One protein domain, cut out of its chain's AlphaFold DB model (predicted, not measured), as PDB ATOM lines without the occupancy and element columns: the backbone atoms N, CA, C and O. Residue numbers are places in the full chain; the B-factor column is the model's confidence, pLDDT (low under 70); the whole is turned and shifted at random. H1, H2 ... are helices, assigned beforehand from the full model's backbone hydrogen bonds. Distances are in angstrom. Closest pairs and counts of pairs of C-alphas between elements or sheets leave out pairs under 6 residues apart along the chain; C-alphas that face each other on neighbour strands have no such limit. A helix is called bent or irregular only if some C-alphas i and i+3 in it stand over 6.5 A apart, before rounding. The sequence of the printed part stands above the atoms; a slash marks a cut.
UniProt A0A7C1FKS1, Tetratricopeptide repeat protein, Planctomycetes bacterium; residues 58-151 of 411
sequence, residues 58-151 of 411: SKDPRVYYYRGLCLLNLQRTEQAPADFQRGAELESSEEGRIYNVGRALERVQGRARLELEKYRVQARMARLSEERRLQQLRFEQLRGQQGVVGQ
ATOM      1  N   SER A  58      32.682 -26.373  14.493       93.44
ATOM      2  CA  SER A  58      31.300 -26.818  14.680       93.44
ATOM      3  C   SER A  58      31.215 -28.302  15.050       93.44
ATOM      4  O   SER A  58      31.744 -29.187  14.368       93.44
ATOM      5  N   LYS A  59      30.491 -28.561  16.142       93.00
ATOM      6  CA  LYS A  59      30.142 -29.903  16.631       93.00
ATOM      7  C   LYS A  59      28.737 -30.333  16.203       93.00
ATOM      8  O   LYS A  59      28.249 -31.361  16.662       93.00
ATOM      9  N   ASP A  60      28.078 -29.548  15.353       95.62
ATOM     10  CA  ASP A  60      26.737 -29.849  14.871       95.62
ATOM     11  C   ASP A  60      26.781 -30.965  13.807       95.62
ATOM     12  O   ASP A  60      27.329 -30.750  12.720       95.62
ATOM     13  N   PRO A  61      26.177 -32.143  14.057       97.12
ATOM     14  CA  PRO A  61      26.148 -33.241  13.092       97.12
ATOM     15  C   PRO A  61      25.460 -32.857  11.774       97.12
ATOM     16  O   PRO A  61      25.812 -33.379  10.715       97.12
ATOM     17  N   ARG A  62      24.511 -31.910  11.802       97.38
ATOM     18  CA  ARG A  62      23.772 -31.461  10.613       97.38
ATOM     19  C   ARG A  62      24.708 -30.836   9.584       97.38
ATOM     20  O   ARG A  62      24.519 -31.066   8.395       97.38
ATOM     21  N   VAL A  63      25.729 -30.096  10.016       97.88
ATOM     22  CA  VAL A  63      26.692 -29.442   9.114       97.88
ATOM     23  C   VAL A  63      27.425 -30.477   8.255       97.88
ATOM     24  O   VAL A  63      27.515 -30.311   7.040       97.88
ATOM     25  N   TYR A  64      27.867 -31.580   8.860       98.19
ATOM     26  CA  TYR A  64      28.527 -32.676   8.145       98.19
ATOM     27  C   TYR A  64      27.571 -33.362   7.169       98.19
ATOM     28  O   TYR A  64      27.915 -33.568   6.008       98.19
ATOM     29  N   TYR A  65      26.333 -33.638   7.591       98.25
ATOM     30  CA  TYR A  65      25.335 -34.226   6.700       98.25
ATOM     31  C   TYR A  65      25.053 -33.367   5.480       98.25
ATOM     32  O   TYR A  65      25.079 -33.870   4.360       98.25
ATOM     33  N   TYR A  66      24.816 -32.071   5.664       98.31
ATOM     34  CA  TYR A  66      24.559 -31.201   4.527       98.31
ATOM     35  C   TYR A  66      25.797 -30.997   3.654       98.31
ATOM     36  O   TYR A  66      25.639 -30.950   2.436       98.31
ATOM     37  N   ARG A  67      27.017 -30.968   4.211       98.38
ATOM     38  CA  ARG A  67      28.238 -30.957   3.392       98.38
ATOM     39  C   ARG A  67      28.360 -32.219   2.541       98.38
ATOM     40  O   ARG A  67      28.550 -32.104   1.332       98.38
ATOM     41  N   GLY A  68      28.140 -33.397   3.127       97.94
ATOM     42  CA  GLY A  68      28.105 -34.667   2.398       97.94
ATOM     43  C   GLY A  68      27.040 -34.681   1.297       97.94
ATOM     44  O   GLY A  68      27.308 -35.089   0.170       97.94
ATOM     45  N   LEU A  69      25.848 -34.139   1.566       98.19
ATOM     46  CA  LEU A  69      24.800 -33.987   0.551       98.19
ATOM     47  C   LEU A  69      25.202 -33.003  -0.559       98.19
ATOM     48  O   LEU A  69      24.901 -33.257  -1.725       98.19
ATOM     49  N   CYS A  70      25.898 -31.907  -0.242       98.12
ATOM     50  CA  CYS A  70      26.461 -31.011  -1.257       98.12
ATOM     51  C   CYS A  70      27.472 -31.758  -2.132       98.12
ATOM     52  O   CYS A  70      27.414 -31.647  -3.350       98.12
ATOM     53  N   LEU A  71      28.361 -32.553  -1.529       97.94
ATOM     54  CA  LEU A  71      29.362 -33.342  -2.248       97.94
ATOM     55  C   LEU A  71      28.720 -34.326  -3.234       97.94
ATOM     56  O   LEU A  71      29.178 -34.415  -4.372       97.94
ATOM     57  N   LEU A  72      27.624 -34.991  -2.848       97.19
ATOM     58  CA  LEU A  72      26.858 -35.844  -3.763       97.19
ATOM     59  C   LEU A  72      26.310 -35.054  -4.963       97.19
ATOM     60  O   LEU A  72      26.440 -35.501  -6.102       97.19
ATOM     61  N   ASN A  73      25.739 -33.869  -4.728       96.31
ATOM     62  CA  ASN A  73      25.202 -33.019  -5.798       96.31
ATOM     63  C   ASN A  73      26.300 -32.405  -6.687       96.31
ATOM     64  O   ASN A  73      26.082 -32.183  -7.873       96.31
ATOM     65  N   LEU A  74      27.498 -32.187  -6.140       97.12
ATOM     66  CA  LEU A  74      28.687 -31.730  -6.864       97.12
ATOM     67  C   LEU A  74      29.446 -32.868  -7.572       97.12
ATOM     68  O   LEU A  74      30.563 -32.649  -8.036       97.12
ATOM     69  N   GLN A  75      28.875 -34.080  -7.632       96.19
ATOM     70  CA  GLN A  75      29.488 -35.280  -8.223       96.19
ATOM     71  C   GLN A  75      30.808 -35.715  -7.558       96.19
ATOM     72  O   GLN A  75      31.599 -36.454  -8.137       96.19
ATOM     73  N   ARG A  76      31.044 -35.297  -6.312       95.88
ATOM     74  CA  ARG A  76      32.192 -35.697  -5.483       95.88
ATOM     75  C   ARG A  76      31.780 -36.804  -4.517       95.88
ATOM     76  O   ARG A  76      31.923 -36.678  -3.302       95.88
ATOM     77  N   THR A  77      31.235 -37.884  -5.067       94.88
ATOM     78  CA  THR A  77      30.604 -38.966  -4.296       94.88
ATOM     79  C   THR A  77      31.563 -39.665  -3.341       94.88
ATOM     80  O   THR A  77      31.160 -40.012  -2.242       94.88
ATOM     81  N   GLU A  78      32.842 -39.777  -3.698       95.75
ATOM     82  CA  GLU A  78      33.862 -40.454  -2.881       95.75
ATOM     83  C   GLU A  78      34.122 -39.780  -1.522       95.75
ATOM     84  O   GLU A  78      34.584 -40.421  -0.582       95.75
ATOM     85  N   GLN A  79      33.835 -38.480  -1.398       95.38
ATOM     86  CA  GLN A  79      34.101 -37.716  -0.172       95.38
ATOM     87  C   GLN A  79      32.898 -37.693   0.782       95.38
ATOM     88  O   GLN A  79      33.071 -37.507   1.987       95.38
ATOM     89  N   ALA A  80      31.680 -37.908   0.272       97.06
ATOM     90  CA  ALA A  80      30.453 -37.837   1.065       97.06
ATOM     91  C   ALA A  80      30.370 -38.883   2.204       97.06
ATOM     92  O   ALA A  80      29.941 -38.509   3.298       97.06
ATOM     93  N   PRO A  81      30.817 -40.147   2.029       97.75
ATOM     94  CA  PRO A  81      30.839 -41.144   3.100       97.75
ATOM     95  C   PRO A  81      31.573 -40.696   4.363       97.75
ATOM     96  O   PRO A  81      31.088 -40.935   5.466       97.75
ATOM     97  N   ALA A  82      32.716 -40.018   4.217       97.25
ATOM     98  CA  ALA A  82      33.504 -39.546   5.355       97.25
ATOM     99  C   ALA A  82      32.723 -38.518   6.191       97.25
ATOM    100  O   ALA A  82      32.727 -38.573   7.422       97.25
ATOM    101  N   ASP A  83      31.990 -37.630   5.521       97.81
ATOM    102  CA  ASP A  83      31.135 -36.640   6.171       97.81
ATOM    103  C   ASP A  83      29.916 -37.270   6.838       97.81
ATOM    104  O   ASP A  83      29.574 -36.917   7.966       97.81
ATOM    105  N   PHE A  84      29.271 -38.236   6.182       98.38
ATOM    106  CA  PHE A  84      28.136 -38.942   6.773       98.38
ATOM    107  C   PHE A  84      28.540 -39.752   8.000       98.38
ATOM    108  O   PHE A  84      27.836 -39.708   9.011       98.38
ATOM    109  N   GLN A  85      29.686 -40.431   7.937       98.06
ATOM    110  CA  GLN A  85      30.258 -41.152   9.066       98.06
ATOM    111  C   GLN A  85      30.523 -40.196  10.233       98.06
ATOM    112  O   GLN A  85      30.062 -40.437  11.350       98.06
ATOM    113  N   ARG A  86      31.181 -39.059   9.970       97.44
ATOM    114  CA  ARG A  86      31.498 -38.086  11.016       97.44
ATOM    115  C   ARG A  86      30.251 -37.455  11.634       97.44
ATOM    116  O   ARG A  86      30.172 -37.318  12.854       97.44
ATOM    117  N   GLY A  87      29.264 -37.105  10.811       97.38
ATOM    118  CA  GLY A  87      27.970 -36.614  11.281       97.38
ATOM    119  C   GLY A  87      27.252 -37.637  12.165       97.38
ATOM    120  O   GLY A  87      26.694 -37.266  13.194       97.38
ATOM    121  N   ALA A  88      27.321 -38.926  11.819       97.88
ATOM    122  CA  ALA A  88      26.674 -40.002  12.573       97.88
ATOM    123  C   ALA A  88      27.338 -40.277  13.920       97.88
ATOM    124  O   ALA A  88      26.642 -40.453  14.921       97.88
ATOM    125  N   GLU A  89      28.666 -40.239  13.977       96.19
ATOM    126  CA  GLU A  89      29.412 -40.302  15.234       96.19
ATOM    127  C   GLU A  89      29.009 -39.165  16.176       96.19
ATOM    128  O   GLU A  89      28.699 -39.421  17.341       96.19
ATOM    129  N   LEU A  90      28.954 -37.933  15.657       96.44
ATOM    130  CA  LEU A  90      28.559 -36.759  16.431       96.44
ATOM    131  C   LEU A  90      27.102 -36.847  16.888       96.44
ATOM    132  O   LEU A  90      26.857 -36.654  18.072       96.44
ATOM    133  N   GLU A  91      26.155 -37.204  16.009       96.81
ATOM    134  CA  GLU A  91      24.734 -37.387  16.358       96.81
ATOM    135  C   GLU A  91      24.551 -38.431  17.465       96.81
ATOM    136  O   GLU A  91      23.735 -38.249  18.365       96.81
ATOM    137  N   SER A  92      25.310 -39.527  17.398       94.88
ATOM    138  CA  SER A  92      25.274 -40.599  18.395       94.88
ATOM    139  C   SER A  92      26.011 -40.255  19.698       94.88
ATOM    140  O   SER A  92      25.973 -41.034  20.649       94.88
ATOM    141  N   SER A  93      26.716 -39.121  19.745       93.00
ATOM    142  CA  SER A  93      27.323 -38.597  20.965       93.00
ATOM    143  C   SER A  93      26.293 -37.893  21.838       93.00
ATOM    144  O   SER A  93      25.255 -37.433  21.364       93.00
ATOM    145  N   GLU A  94      26.605 -37.764  23.124       89.56
ATOM    146  CA  GLU A  94      25.740 -37.064  24.074       89.56
ATOM    147  C   GLU A  94      25.542 -35.597  23.660       89.56
ATOM    148  O   GLU A  94      24.421 -35.092  23.652       89.56
ATOM    149  N   GLU A  95      26.609 -34.944  23.193       87.75
ATOM    150  CA  GLU A  95      26.578 -33.561  22.712       87.75
ATOM    151  C   GLU A  95      25.779 -33.404  21.416       87.75
ATOM    152  O   GLU A  95      25.237 -32.334  21.157       87.75
ATOM    153  N   GLY A  96      25.691 -34.449  20.589       87.00
ATOM    154  CA  GLY A  96      24.939 -34.401  19.336       87.00
ATOM    155  C   GLY A  96      23.433 -34.516  19.523       87.00
ATOM    156  O   GLY A  96      22.677 -34.047  18.670       87.00
ATOM    157  N   ARG A  97      22.980 -35.085  20.649       89.69
ATOM    158  CA  ARG A  97      21.557 -35.322  20.936       89.69
ATOM    159  C   ARG A  97      20.740 -34.029  21.035       89.69
ATOM    160  O   ARG A  97      19.530 -34.057  20.830       89.69
ATOM    161  N   ILE A  98      21.391 -32.894  21.301       92.81
ATOM    162  CA  ILE A  98      20.743 -31.574  21.348       92.81
ATOM    163  C   ILE A  98      20.200 -31.134  19.979       92.81
ATOM    164  O   ILE A  98      19.297 -30.301  19.903       92.81
ATOM    165  N   TYR A  99      20.733 -31.688  18.887       93.81
ATOM    166  CA  TYR A  99      20.355 -31.311  17.532       93.81
ATOM    167  C   TYR A  99      19.242 -32.208  16.998       93.81
ATOM    168  O   TYR A  99      19.367 -33.429  16.913       93.81
ATOM    169  N   ASN A 100      18.160 -31.592  16.522       94.44
ATOM    170  CA  ASN A 100      17.085 -32.324  15.861       94.44
ATOM    171  C   ASN A 100      17.441 -32.620  14.391       94.44
ATOM    172  O   ASN A 100      16.940 -31.982  13.460       94.44
ATOM    173  N   VAL A 101      18.336 -33.592  14.189       96.06
ATOM    174  CA  VAL A 101      18.785 -34.037  12.858       96.06
ATOM    175  C   VAL A 101      17.625 -34.598  12.034       96.06
ATOM    176  O   VAL A 101      17.545 -34.352  10.832       96.06
ATOM    177  N   GLY A 102      16.701 -35.324  12.675       95.19
ATOM    178  CA  GLY A 102      15.522 -35.885  12.009       95.19
ATOM    179  C   GLY A 102      14.689 -34.813  11.307       95.19
ATOM    180  O   GLY A 102      14.423 -34.943  10.116       95.19
ATOM    181  N   ARG A 103      14.373 -33.725  12.022       95.81
ATOM    182  CA  ARG A 103      13.644 -32.574  11.473       95.81
ATOM    183  C   ARG A 103      14.437 -31.835  10.400       95.81
ATOM    184  O   ARG A 103      13.868 -31.430   9.395       95.81
ATOM    185  N   ALA A 104      15.742 -31.656  10.593       95.62
ATOM    186  CA  ALA A 104      16.574 -30.983   9.599       95.62
ATOM    187  C   ALA A 104      16.525 -31.715   8.245       95.62
ATOM    188  O   ALA A 104      16.286 -31.112   7.204       95.62
ATOM    189  N   LEU A 105      16.660 -33.041   8.269       96.19
ATOM    190  CA  LEU A 105      16.745 -33.855   7.060       96.19
ATOM    191  C   LEU A 105      15.379 -34.279   6.489       96.19
ATOM    192  O   LEU A 105      15.343 -35.037   5.526       96.19
ATOM    193  N   GLU A 106      14.261 -33.790   7.028       95.44
ATOM    194  CA  GLU A 106      12.903 -34.146   6.585       95.44
ATOM    195  C   GLU A 106      12.658 -33.814   5.105       95.44
ATOM    196  O   GLU A 106      12.018 -34.570   4.377       95.44
ATOM    197  N   ARG A 107      13.233 -32.709   4.625       95.62
ATOM    198  CA  ARG A 107      13.133 -32.284   3.218       95.62
ATOM    199  C   ARG A 107      14.083 -33.039   2.284       95.62
ATOM    200  O   ARG A 107      13.983 -32.889   1.071       95.62
ATOM    201  N   VAL A 108      15.025 -33.812   2.825       95.81
ATOM    202  CA  VAL A 108      16.007 -34.568   2.043       95.81
ATOM    203  C   VAL A 108      15.461 -35.971   1.820       95.81
ATOM    204  O   VAL A 108      15.319 -36.747   2.760       95.81
ATOM    205  N   GLN A 109      15.166 -36.305   0.566       94.50
ATOM    206  CA  GLN A 109      14.530 -37.569   0.190       94.50
ATOM    207  C   GLN A 109      15.306 -38.282  -0.925       94.50
ATOM    208  O   GLN A 109      16.224 -37.730  -1.532       94.50
ATOM    209  N   GLY A 110      14.949 -39.539  -1.191       95.88
ATOM    210  CA  GLY A 110      15.521 -40.330  -2.282       95.88
ATOM    211  C   GLY A 110      16.811 -41.073  -1.920       95.88
ATOM    212  O   GLY A 110      17.055 -41.423  -0.766       95.88
ATOM    213  N   ARG A 111      17.642 -41.362  -2.931       94.38
ATOM    214  CA  ARG A 111      18.822 -42.239  -2.780       94.38
ATOM    215  C   ARG A 111      19.859 -41.680  -1.806       94.38
ATOM    216  O   ARG A 111      20.330 -42.418  -0.948       94.38
ATOM    217  N   ALA A 112      20.137 -40.379  -1.891       93.56
ATOM    218  CA  ALA A 112      21.062 -39.696  -0.986       93.56
ATOM    219  C   ALA A 112      20.618 -39.809   0.483       93.56
ATOM    220  O   ALA A 112      21.439 -40.014   1.374       93.56
ATOM    221  N   ARG A 113      19.301 -39.744   0.735       95.81
ATOM    222  CA  ARG A 113      18.735 -39.921   2.076       95.81
ATOM    223  C   ARG A 113      18.979 -41.329   2.611       95.81
ATOM    224  O   ARG A 113      19.423 -41.470   3.744       95.81
ATOM    225  N   LEU A 114      18.712 -42.351   1.797       96.38
ATOM    226  CA  LEU A 114      18.916 -43.750   2.178       96.38
ATOM    227  C   LEU A 114      20.382 -44.058   2.472       96.38
ATOM    228  O   LEU A 114      20.676 -44.776   3.421       96.38
ATOM    229  N   GLU A 115      21.297 -43.531   1.662       95.06
ATOM    230  CA  GLU A 115      22.729 -43.698   1.884       95.06
ATOM    231  C   GLU A 115      23.158 -43.100   3.225       95.06
ATOM    232  O   GLU A 115      23.755 -43.799   4.038       95.06
ATOM    233  N   LEU A 116      22.765 -41.857   3.499       96.88
ATOM    234  CA  LEU A 116      23.034 -41.180   4.764       96.88
ATOM    235  C   LEU A 116      22.438 -41.938   5.967       96.88
ATOM    236  O   LEU A 116      23.104 -42.094   6.993       96.88
ATOM    237  N   GLU A 117      21.209 -42.453   5.855       97.44
ATOM    238  CA  GLU A 117      20.571 -43.225   6.932       97.44
ATOM    239  C   GLU A 117      21.335 -44.501   7.298       97.44
ATOM    240  O   GLU A 117      21.346 -44.877   8.469       97.44
ATOM    241  N   LYS A 118      22.029 -45.145   6.348       97.62
ATOM    242  CA  LYS A 118      22.871 -46.314   6.661       97.62
ATOM    243  C   LYS A 118      23.920 -45.964   7.714       97.62
ATOM    244  O   LYS A 118      24.047 -46.693   8.693       97.62
ATOM    245  N   TYR A 119      24.601 -44.829   7.558       97.88
ATOM    246  CA  TYR A 119      25.612 -44.362   8.513       97.88
ATOM    247  C   TYR A 119      24.994 -43.989   9.865       97.88
ATOM    248  O   TYR A 119      25.527 -44.347  10.914       97.88
ATOM    249  N   ARG A 120      23.817 -43.344   9.865       97.25
ATOM    250  CA  ARG A 120      23.079 -43.022  11.104       97.25
ATOM    251  C   ARG A 120      22.717 -44.270  11.896       97.25
ATOM    252  O   ARG A 120      22.935 -44.324  13.105       97.25
ATOM    253  N   VAL A 121      22.171 -45.278  11.218       97.00
ATOM    254  CA  VAL A 121      21.820 -46.559  11.841       97.00
ATOM    255  C   VAL A 121      23.077 -47.260  12.350       97.00
ATOM    256  O   VAL A 121      23.088 -47.703  13.495       97.00
ATOM    257  N   GLN A 122      24.148 -47.307  11.556       96.75
ATOM    258  CA  GLN A 122      25.418 -47.912  11.961       96.75
ATOM    259  C   GLN A 122      25.993 -47.270  13.229       96.75
ATOM    260  O   GLN A 122      26.331 -47.994  14.161       96.75
ATOM    261  N   ALA A 123      26.035 -45.937  13.321       96.69
ATOM    262  CA  ALA A 123      26.554 -45.252  14.505       96.69
ATOM    263  C   ALA A 123      25.706 -45.515  15.762       96.69
ATOM    264  O   ALA A 123      26.252 -45.797  16.830       96.69
ATOM    265  N   ARG A 124      24.368 -45.503  15.643       94.94
ATOM    266  CA  ARG A 124      23.467 -45.848  16.761       94.94
ATOM    267  C   ARG A 124      23.660 -47.288  17.224       94.94
ATOM    268  O   ARG A 124      23.722 -47.540  18.423       94.94
ATOM    269  N   MET A 125      23.777 -48.223  16.281       95.50
ATOM    270  CA  MET A 125      24.008 -49.632  16.590       95.50
ATOM    271  C   MET A 125      25.371 -49.847  17.247       95.50
ATOM    272  O   MET A 125      25.445 -50.587  18.224       95.50
ATOM    273  N   ALA A 126      26.421 -49.169  16.773       95.19
ATOM    274  CA  ALA A 126      27.756 -49.234  17.359       95.19
ATOM    275  C   ALA A 126      27.758 -48.739  18.815       95.19
ATOM    276  O   ALA A 126      28.224 -49.447  19.709       95.19
ATOM    277  N   ARG A 127      27.150 -47.573  19.079       93.31
ATOM    278  CA  ARG A 127      26.989 -47.046  20.444       93.31
ATOM    279  C   ARG A 127      26.230 -48.010  21.347       93.31
ATOM    280  O   ARG A 127      26.725 -48.354  22.416       93.31
ATOM    281  N   LEU A 128      25.088 -48.512  20.884       94.38
ATOM    282  CA  LEU A 128      24.273 -49.455  21.644       94.38
ATOM    283  C   LEU A 128      25.018 -50.770  21.932       94.38
ATOM    284  O   LEU A 128      24.890 -51.330  23.022       94.38
ATOM    285  N   SER A 129      25.792 -51.283  20.969       95.00
ATOM    286  CA  SER A 129      26.585 -52.500  21.167       95.00
ATOM    287  C   SER A 129      27.706 -52.303  22.184       95.00
ATOM    288  O   SER A 129      27.910 -53.180  23.023       95.00
ATOM    289  N   GLU A 130      28.381 -51.150  22.163       93.75
ATOM    290  CA  GLU A 130      29.416 -50.826  23.146       93.75
ATOM    291  C   GLU A 130      28.819 -50.655  24.543       93.75
ATOM    292  O   GLU A 130      29.325 -51.234  25.502       93.75
ATOM    293  N   GLU A 131      27.696 -49.947  24.672       93.00
ATOM    294  CA  GLU A 131      26.982 -49.812  25.946       93.00
ATOM    295  C   GLU A 131      26.582 -51.174  26.519       93.00
ATOM    296  O   GLU A 131      26.832 -51.454  27.693       93.00
ATOM    297  N   ARG A 132      26.027 -52.061  25.685       95.94
ATOM    298  CA  ARG A 132      25.671 -53.425  26.092       95.94
ATOM    299  C   ARG A 132      26.893 -54.218  26.549       95.94
ATOM    300  O   ARG A 132      26.826 -54.894  27.574       95.94
ATOM    301  N   ARG A 133      28.004 -54.131  25.815       96.38
ATOM    302  CA  ARG A 133      29.263 -54.804  26.160       96.38
ATOM    303  C   ARG A 133      29.781 -54.328  27.516       96.38
ATOM    304  O   ARG A 133      30.126 -55.143  28.366       96.38
ATOM    305  N   LEU A 134      29.769 -53.018  27.756       96.75
ATOM    306  CA  LEU A 134      30.181 -52.432  29.035       96.75
ATOM    307  C   LEU A 134      29.264 -52.857  30.190       96.75
ATOM    308  O   LEU A 134      29.745 -53.152  31.283       96.75
ATOM    309  N   GLN A 135      27.952 -52.928  29.954       95.00
ATOM    310  CA  GLN A 135      26.990 -53.419  30.945       95.00
ATOM    311  C   GLN A 135      27.246 -54.885  31.315       95.00
ATOM    312  O   GLN A 135      27.223 -55.222  32.498       95.00
ATOM    313  N   GLN A 136      27.528 -55.739  30.327       96.56
ATOM    314  CA  GLN A 136      27.858 -57.150  30.550       96.56
ATOM    315  C   GLN A 136      29.129 -57.300  31.391       96.56
ATOM    316  O   GLN A 136      29.101 -57.983  32.412       96.56
ATOM    317  N   LEU A 137      30.196 -56.576  31.040       97.31
ATOM    318  CA  LEU A 137      31.448 -56.580  31.805       97.31
ATOM    319  C   LEU A 137      31.238 -56.132  33.259       97.31
ATOM    320  O   LEU A 137      31.744 -56.753  34.195       97.31
ATOM    321  N   ARG A 138      30.444 -55.074  33.473       95.25
ATOM    322  CA  ARG A 138      30.092 -54.607  34.821       95.25
ATOM    323  C   ARG A 138      29.331 -55.677  35.611       95.25
ATOM    324  O   ARG A 138      29.588 -55.847  36.802       95.25
ATOM    325  N   PHE A 139      28.403 -56.389  34.973       94.56
ATOM    326  CA  PHE A 139      27.648 -57.467  35.612       94.56
ATOM    327  C   PHE A 139      28.549 -58.645  36.005       94.56
ATOM    328  O   PHE A 139      28.477 -59.128  37.137       94.56
ATOM    329  N   GLU A 140      29.434 -59.072  35.107       94.50
ATOM    330  CA  GLU A 140      30.405 -60.138  35.373       94.50
ATOM    331  C   GLU A 140      31.308 -59.793  36.564       94.50
ATOM    332  O   GLU A 140      31.505 -60.621  37.458       94.50
ATOM    333  N   GLN A 141      31.771 -58.541  36.644       93.19
ATOM    334  CA  GLN A 141      32.587 -58.051  37.756       93.19
ATOM    335  C   GLN A 141      31.844 -58.098  39.103       93.19
ATOM    336  O   GLN A 141      32.432 -58.449  40.130       93.19
ATOM    337  N   LEU A 142      30.555 -57.746  39.126       91.06
ATOM    338  CA  LEU A 142      29.729 -57.812  40.338       91.06
ATOM    339  C   LEU A 142      29.497 -59.259  40.781       91.06
ATOM    340  O   LEU A 142      29.596 -59.564  41.970       91.06
ATOM    341  N   ARG A 143      29.245 -60.162  39.828       90.06
ATOM    342  CA  ARG A 143      29.057 -61.593  40.097       90.06
ATOM    343  C   ARG A 143      30.316 -62.230  40.685       90.06
ATOM    344  O   ARG A 143      30.218 -62.981  41.652       90.06
ATOM    345  N   GLY A 144      31.485 -61.903  40.132       89.75
ATOM    346  CA  GLY A 144      32.773 -62.374  40.644       89.75
ATOM    347  C   GLY A 144      33.017 -61.945  42.093       89.75
ATOM    348  O   GLY A 144      33.377 -62.771  42.926       89.75
ATOM    349  N   GLN A 145      32.739 -60.681  42.428       84.94
ATOM    350  CA  GLN A 145      32.891 -60.165  43.795       84.94
ATOM    351  C   GLN A 145      31.932 -60.834  44.790       84.94
ATOM    352  O   GLN A 145      32.349 -61.223  45.878       84.94
ATOM    353  N   GLN A 146      30.662 -61.028  44.420       73.88
ATOM    354  CA  GLN A 146      29.682 -61.686  45.293       73.88
ATOM    355  C   GLN A 146      29.994 -63.172  45.517       73.88
ATOM    356  O   GLN A 146      29.784 -63.675  46.617       73.88
ATOM    357  N   GLY A 147      30.548 -63.864  44.515       68.69
ATOM    358  CA  GLY A 147      31.029 -65.240  44.672       68.69
ATOM    359  C   GLY A 147      32.167 -65.364  45.692       68.69
ATOM    360  O   GLY A 147      32.204 -66.331  46.449       68.69
ATOM    361  N   VAL A 148      33.054 -64.364  45.770       61.53
ATOM    362  CA  VAL A 148      34.126 -64.301  46.780       61.53
ATOM    363  C   VAL A 148      33.568 -63.976  48.169       61.53
ATOM    364  O   VAL A 148      33.930 -64.635  49.142       61.53
ATOM    365  N   VAL A 149      32.636 -63.023  48.277       59.47
ATOM    366  CA  VAL A 149      31.988 -62.673  49.559       59.47
ATOM    367  C   VAL A 149      31.152 -63.842  50.104       59.47
ATOM    368  O   VAL A 149      31.162 -64.099  51.304       59.47
ATOM    369  N   GLY A 150      30.496 -64.616  49.233       57.31
ATOM    370  CA  GLY A 150      29.781 -65.837  49.614       57.31
ATOM    371  C   GLY A 150      30.690 -66.945  50.162       57.31
ATOM    372  O   GLY A 150      30.270 -67.679  51.052       57.31
ATOM    373  N   GLN A 151      31.946 -67.037  49.701       53.97
ATOM    374  CA  GLN A 151      32.943 -67.950  50.282       53.97
ATOM    375  C   GLN A 151      33.504 -67.432  51.615       53.97
ATOM    376  O   GLN A 151      33.721 -68.220  52.532       53.97
TER     377      GLN A 151
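This is residues 58 to 151 of the 411 residues of the protein "Tetratricopeptide repeat protein" of Planctomycetes bacterium (UniProt A0A7C1FKS1). One very long helix, H5, packs with its first part on a small compact head, where H1 and H2 form a helical hairpin with short H3 and H4 nearby; residues 129 to 151 of H5 stick out as a bare arm, which makes the length. The printed part has 94 residues with five named helices, H1 to H5 in order, and no named strand: all helix. It is only just extended, close to loose, with a radius of gyration of the C-alphas of 18.8 A and spans of 68 by 25 by 22 A.

Find C-alpha 111 at (18.822, -42.239, -2.780); from there H5, residues 111 to 151, runs 60.6 A to C-alpha 151 at (32.943, -67.950, 50.282). H1, residues 61 to 73, begins at C-alpha 61 at (26.148, -33.241, 13.092) and measures 18.9 A. H2, residues 77 to 91, measures 21.5 A and is irregular, but only just: C-alphas 78 and 81 are 6.7 A apart. H3 is residues 95 to 98, 6.3 A. H4, residues 101 to 107, 11.3 A, is irregular: C-alphas 104 and 107 are 7.4 A apart.

Look at residues 116 to 124 of H5, which alone touch H2, closest at the C-alphas of Ala 88 and Arg 120, 4.9 A, at a steep tilt of 41 degrees, the same way. H1 and H2 touch as a hairpin, closest at the C-alphas of Gly 68 and Ala 80, 4.2 A. H4 only just touches H1, with 3 pairs of C-alphas within 8 A, closest Arg 62 and Val 101, 6.0 A. H3 is close to H2 but not clearly touching, with the closest C-alphas, Leu 90 and Gly 96, 5.2 A apart. Every O i to N i+4 pair is within hydrogen-bond range in H1; H2 has 8 of 11, H4 2 of 3 and H5 36 of 37, while H3 is too short for such a pair.

The C-alphas farthest apart, Leu 74 and Gln 151, are 67.8 A apart. The printed part has no cut, and the four links are tight. Check residues 147 to 151, where pLDDT is under 70.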